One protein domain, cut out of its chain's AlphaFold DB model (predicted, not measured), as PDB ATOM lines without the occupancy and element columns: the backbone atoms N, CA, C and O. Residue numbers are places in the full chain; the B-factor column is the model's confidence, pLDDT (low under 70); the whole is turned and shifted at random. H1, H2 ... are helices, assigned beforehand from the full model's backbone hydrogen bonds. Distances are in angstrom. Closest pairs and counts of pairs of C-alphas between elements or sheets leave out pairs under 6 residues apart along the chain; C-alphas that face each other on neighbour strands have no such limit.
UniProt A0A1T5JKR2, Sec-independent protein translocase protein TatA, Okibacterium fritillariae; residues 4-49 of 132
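What this domain is: This is residues 4 to 49 of the 132 residues of the protein "Sec-independent protein translocase protein TatA" of Okibacterium fritillariae (UniProt A0A1T5JKR2). The long helix H2 and the shorter helix H1 meet near their ends at a corner and spread from it as an open V, with little contact between the arms. Residues 29 to 49 stand free in one arm and residues 4 to 15 in the other. The printed part has 46 residues with two named helices, H1 then H2, and no named strand; its class is all helix. It is extended, with a radius of gyration of the C-alphas of 14.7 A, and flat, spanning 38 by 31 by 9 A.

How they stand to each other: H2, residues 28 to 48, and H1, residues 10 to 23, are close but not clearly touching; their closest C-alphas, those of Leu 28 and Leu 20, are 7.5 A apart. Their lines stand at a steep tilt of 63 degrees, and they run opposite ways. Their centres are 21.9 A apart. In both helices every O i to N i+4 pair is within hydrogen-bond range.

Where its parts are: H2 measures 30.0 A from C-alpha 28 at (397.941, 468.042, 889.915) to C-alpha 48 at (383.637, 481.578, 867.288). H1 measures 19.8 A and begins at C-alpha 10, (389.332, 451.352, 887.627).

The domain as a whole: The C-alphas farthest apart, those of Leu 21 and Asp 49, are 41.1 A apart. The printed part has no cut, and the link from H1 to H2 is tight. Residues 4 to 8 and 48 to 49 have pLDDT under 70.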
ATOM      1  N   PHE A   4     388.278 449.077 874.034       62.56
ATOM      2  CA  PHE A   4     387.759 450.239 874.758       62.56
ATOM      3  C   PHE A   4     386.772 449.889 875.884       62.56
ATOM      4  O   PHE A   4     386.559 450.711 876.768       62.56
ATOM      5  N   GLY A   5     386.212 448.673 875.903       60.59
ATOM      6  CA  GLY A   5     385.359 448.204 877.005       60.59
ATOM      7  C   GLY A   5     386.128 447.801 878.271       60.59
ATOM      8  O   GLY A   5     385.534 447.725 879.340       60.59
ATOM      9  N   ASN A   6     387.446 447.574 878.166       59.53
ATOM     10  CA  ASN A   6     388.318 447.209 879.293       59.53
ATOM     11  C   ASN A   6     389.016 448.415 879.943       59.53
ATOM     12  O   ASN A   6     389.649 448.270 880.985       59.53
ATOM     13  N   LEU A   7     388.832 449.631 879.414       67.50
ATOM     14  CA  LEU A   7     389.151 450.881 880.120       67.50
ATOM     15  C   LEU A   7     388.078 451.192 881.180       67.50
ATOM     16  O   LEU A   7     387.699 452.343 881.389       67.50
ATOM     17  N   THR A   8     387.562 450.148 881.839       69.69
ATOM     18  CA  THR A   8     386.731 450.238 883.037       69.69
ATOM     19  C   THR A   8     387.421 451.210 883.976       69.69
ATOM     20  O   THR A   8     388.599 451.005 884.269       69.69
ATOM     21  N   GLY A   9     386.732 452.270 884.406       80.25
ATOM     22  CA  GLY A   9     387.315 453.433 885.094       80.25
ATOM     23  C   GLY A   9     388.281 453.129 886.248       80.25
ATOM     24  O   GLY A   9     389.086 453.985 886.600       80.25
ATOM     25  N   TRP A  10     388.284 451.898 886.767       88.94
ATOM     26  CA  TRP A  10     389.332 451.352 887.627       88.94
ATOM     27  C   TRP A  10     390.761 451.515 887.080       88.94
ATOM     28  O   TRP A  10     391.658 451.906 887.820       88.94
ATOM     29  N   HIS A  11     390.985 451.287 885.782       86.44
ATOM     30  CA  HIS A  11     392.301 451.474 885.161       86.44
ATOM     31  C   HIS A  11     392.712 452.950 885.136       86.44
ATOM     32  O   HIS A  11     393.853 453.274 885.452       86.44
ATOM     33  N   LEU A  12     391.777 453.859 884.825       87.50
ATOM     34  CA  LEU A  12     392.043 455.300 884.891       87.50
ATOM     35  C   LEU A  12     392.375 455.734 886.319       87.50
ATOM     36  O   LEU A  12     393.311 456.505 886.517       87.50
ATOM     37  N   LEU A  13     391.666 455.197 887.313       89.06
ATOM     38  CA  LEU A  13     391.948 455.469 888.717       89.06
ATOM     39  C   LEU A  13     393.347 454.979 889.121       89.06
ATOM     40  O   LEU A  13     394.068 455.714 889.790       89.06
ATOM     41  N   ALA A  14     393.764 453.793 888.665       92.00
ATOM     42  CA  ALA A  14     395.107 453.265 888.911       92.00
ATOM     43  C   ALA A  14     396.209 454.137 888.278       92.00
ATOM     44  O   ALA A  14     397.225 454.408 888.916       92.00
ATOM     45  N   ILE A  15     395.999 454.630 887.054       91.12
ATOM     46  CA  ILE A  15     396.947 455.531 886.375       91.12
ATOM     47  C   ILE A  15     397.038 456.867 887.117       91.12
ATOM     48  O   ILE A  15     398.138 457.343 887.388       91.12
ATOM     49  N   VAL A  16     395.896 457.451 887.488       90.31
ATOM     50  CA  VAL A  16     395.845 458.686 888.281       90.31
ATOM     51  C   VAL A  16     396.584 458.483 889.598       90.31
ATOM     52  O   VAL A  16     397.443 459.292 889.929       90.31
ATOM     53  N   PHE A  17     396.346 457.374 890.300       92.62
ATOM     54  CA  PHE A  17     397.059 457.044 891.531       92.62
ATOM     55  C   PHE A  17     398.579 457.006 891.324       92.62
ATOM     56  O   PHE A  17     399.315 457.631 892.082       92.62
ATOM     57  N   LEU A  18     399.058 456.367 890.254       93.44
ATOM     58  CA  LEU A  18     400.486 456.314 889.941       93.44
ATOM     59  C   LEU A  18     401.073 457.713 889.679       93.44
ATOM     60  O   LEU A  18     402.140 458.047 890.190       93.44
ATOM     61  N   VAL A  19     400.350 458.572 888.957       90.56
ATOM     62  CA  VAL A  19     400.758 459.969 888.729       90.56
ATOM     63  C   VAL A  19     400.736 460.774 890.035       90.56
ATOM     64  O   VAL A  19     401.649 461.562 890.260       90.56
ATOM     65  N   LEU A  20     399.764 460.563 890.933       90.25
ATOM     66  CA  LEU A  20     399.755 461.180 892.270       90.25
ATOM     67  C   LEU A  20     400.966 460.754 893.101       90.25
ATOM     68  O   LEU A  20     401.482 461.574 893.853       90.25
ATOM     69  N   LEU A  21     401.413 459.504 892.984       91.81
ATOM     70  CA  LEU A  21     402.599 459.022 893.691       91.81
ATOM     71  C   LEU A  21     403.879 459.682 893.160       91.81
ATOM     72  O   LEU A  21     404.747 460.038 893.949       91.81
ATOM     73  N   LEU A  22     403.983 459.881 891.843       90.94
ATOM     74  CA  LEU A  22     405.162 460.485 891.210       90.94
ATOM     75  C   LEU A  22     405.205 462.015 891.358       90.94
ATOM     76  O   LEU A  22     406.258 462.584 891.631       90.94
ATOM     77  N   PHE A  23     404.072 462.685 891.152       86.19
ATOM     78  CA  PHE A  23     403.981 464.149 891.123       86.19
ATOM     79  C   PHE A  23     403.483 464.758 892.440       86.19
ATOM     80  O   PHE A  23     403.713 465.944 892.694       86.19
ATOM     81  N   GLY A  24     402.812 463.975 893.285       86.12
ATOM     82  CA  GLY A  24     402.162 464.432 894.510       86.12
ATOM     83  C   GLY A  24     400.784 465.062 894.276       86.12
ATOM     84  O   GLY A  24     400.519 465.701 893.256       86.12
ATOM     85  N   ALA A  25     399.911 464.968 895.285       86.00
ATOM     86  CA  ALA A  25     398.596 465.617 895.291       86.00
ATOM     87  C   ALA A  25     398.610 467.145 895.016       86.00
ATOM     88  O   ALA A  25     397.747 467.601 894.263       86.00
ATOM     89  N   PRO A  26     399.558 467.965 895.534       83.25
ATOM     90  CA  PRO A  26     399.492 469.418 895.343       83.25
ATOM     91  C   PRO A  26     399.891 469.899 893.937       83.25
ATOM     92  O   PRO A  26     399.607 471.045 893.594       83.25
ATOM     93  N   LYS A  27     400.535 469.067 893.101       81.75
ATOM     94  CA  LYS A  27     400.997 469.474 891.756       81.75
ATOM     95  C   LYS A  27     399.975 469.223 890.646       81.75
ATOM     96  O   LYS A  27     399.983 469.936 889.644       81.75
ATOM     97  N   LEU A  28     399.043 468.296 890.845       89.50
ATOM     98  CA  LEU A  28     397.941 468.042 889.915       89.50
ATOM     99  C   LEU A  28     396.978 469.215 889.696       89.50
ATOM    100  O   LEU A  28     396.674 469.482 888.533       89.50
ATOM    101  N   PRO A  29     396.503 469.948 890.727       81.62
ATOM    102  CA  PRO A  29     395.570 471.052 890.501       81.62
ATOM    103  C   PRO A  29     396.194 472.179 889.670       81.62
ATOM    104  O   PRO A  29     395.500 472.789 888.859       81.62
ATOM    105  N   GLY A  30     397.501 472.423 889.821       88.50
ATOM    106  CA  GLY A  30     398.231 473.400 889.011       88.50
ATOM    107  C   GLY A  30     398.311 472.993 887.538       88.50
ATOM    108  O   GLY A  30     397.948 473.781 886.667       88.50
ATOM    109  N   LEU A  31     398.710 471.745 887.265       89.00
ATOM    110  CA  LEU A  31     398.808 471.207 885.901       89.00
ATOM    111  C   LEU A  31     397.439 471.120 885.209       89.00
ATOM    112  O   LEU A  31     397.306 471.459 884.034       89.00
ATOM    113  N   ALA A  32     396.399 470.712 885.939       89.75
ATOM    114  CA  ALA A  32     395.040 470.661 885.409       89.75
ATOM    115  C   ALA A  32     394.518 472.062 885.051       89.75
ATOM    116  O   ALA A  32     393.909 472.229 883.992       89.75
ATOM    117  N   LYS A  33     394.787 473.083 885.885       89.50
ATOM    118  CA  LYS A  33     394.417 474.476 885.586       89.50
ATOM    119  C   LYS A  33     395.117 474.994 884.327       89.50
ATOM    120  O   LYS A  33     394.442 475.569 883.477       89.50
ATOM    121  N   SER A  34     396.427 474.769 884.176       89.31
ATOM    122  CA  SER A  34     397.172 475.274 883.014       89.31
ATOM    123  C   SER A  34     396.713 474.622 881.707       89.31
ATOM    124  O   SER A  34     396.463 475.322 880.729       89.31
ATOM    125  N   VAL A  35     396.520 473.298 881.698       92.31
ATOM    126  CA  VAL A  35     396.025 472.569 880.518       92.31
ATOM    127  C   VAL A  35     394.571 472.937 880.205       92.31
ATOM    128  O   VAL A  35     394.223 473.159 879.044       92.31
ATOM    129  N   GLY A  36     393.718 473.055 881.227       90.00
ATOM    130  CA  GLY A  36     392.318 473.448 881.063       90.00
ATOM    131  C   GLY A  36     392.159 474.856 880.489       90.00
ATOM    132  O   GLY A  36     391.294 475.080 879.642       90.00
ATOM    133  N   GLN A  37     393.024 475.792 880.886       92.94
ATOM    134  CA  GLN A  37     393.027 477.152 880.354       92.94
ATOM    135  C   GLN A  37     393.423 477.184 878.870       92.94
ATOM    136  O   GLN A  37     392.712 477.806 878.078       92.94
ATOM    137  N   SER A  38     394.477 476.463 878.465       91.62
ATOM    138  CA  SER A  38     394.863 476.341 877.049       91.62
ATOM    139  C   SER A  38     393.752 475.719 876.199       91.62
ATOM    140  O   SER A  38     393.472 476.188 875.096       91.62
ATOM    141  N   LEU A  39     393.062 474.702 876.726       93.44
ATOM    142  CA  LEU A  39     391.969 474.041 876.015       93.44
ATOM    143  C   LEU A  39     390.703 474.910 875.928       93.44
ATOM    144  O   LEU A  39     389.990 474.835 874.929       93.44
ATOM    145  N   LYS A  40     390.419 475.749 876.936       88.44
ATOM    146  CA  LYS A  40     389.302 476.712 876.917       88.44
ATOM    147  C   LYS A  40     389.493 477.759 875.823       88.44
ATOM    148  O   LYS A  40     388.542 478.044 875.105       88.44
ATOM    149  N   ILE A  41     390.702 478.304 875.692       89.31
ATOM    150  CA  ILE A  41     391.022 479.307 874.667       89.31
ATOM    151  C   ILE A  41     390.847 478.689 873.279       89.31
ATOM    152  O   ILE A  41     390.051 479.189 872.492       89.31
ATOM    153  N   PHE A  42     391.461 477.528 873.044       90.19
ATOM    154  CA  PHE A  42     391.307 476.796 871.787       90.19
ATOM    155  C   PHE A  42     389.840 476.455 871.482       90.19
ATOM    156  O   PHE A  42     389.379 476.597 870.354       90.19
ATOM    157  N   LYS A  43     389.066 476.027 872.491       84.50
ATOM    158  CA  LYS A  43     387.633 475.751 872.324       84.50
ATOM    159  C   LYS A  43     386.862 477.006 871.930       84.50
ATOM    160  O   LYS A  43     385.974 476.891 871.096       84.50
ATOM    161  N   ASN A  44     387.162 478.147 872.542       86.50
ATOM    162  CA  ASN A  44     386.479 479.406 872.272       86.50
ATOM    163  C   ASN A  44     386.789 479.912 870.862       86.50
ATOM    164  O   ASN A  44     385.852 480.223 870.141       86.50
ATOM    165  N   GLU A  45     388.056 479.910 870.446       82.25
ATOM    166  CA  GLU A  45     388.452 480.322 869.091       82.25
ATOM    167  C   GLU A  45     387.786 479.440 868.026       82.25
ATOM    168  O   GLU A  45     387.080 479.945 867.162       82.25
ATOM    169  N   VAL A  46     387.857 478.112 868.176       84.44
ATOM    170  CA  VAL A  46     387.236 477.159 867.234       84.44
ATOM    171  C   VAL A  46     385.702 477.258 867.199       84.44
ATOM    172  O   VAL A  46     385.066 476.821 866.235       84.44
ATOM    173  N   LYS A  47     385.073 477.773 868.262       77.88
ATOM    174  CA  LYS A  47     383.612 477.891 868.369       77.88
ATOM    175  C   LYS A  47     383.102 479.226 867.833       77.88
ATOM    176  O   LYS A  47     382.015 479.232 867.263       77.88
ATOM    177  N   SER A  48     383.905 480.285 867.924       65.88
ATOM    178  CA  SER A  48     383.637 481.578 867.288       65.88
ATOM    179  C   SER A  48     383.546 481.467 865.763       65.88
ATOM    180  O   SER A  48     382.675 482.086 865.174       65.88
ATOM    181  N   ASP A  49     384.334 480.593 865.127       62.09
ATOM    182  CA  ASP A  49     384.238 480.349 863.675       62.09
ATOM    183  C   ASP A  49     383.005 479.517 863.255       62.09
ATOM    184  O   ASP A  49     382.729 479.356 862.064       62.09
TER     185      ASP A  49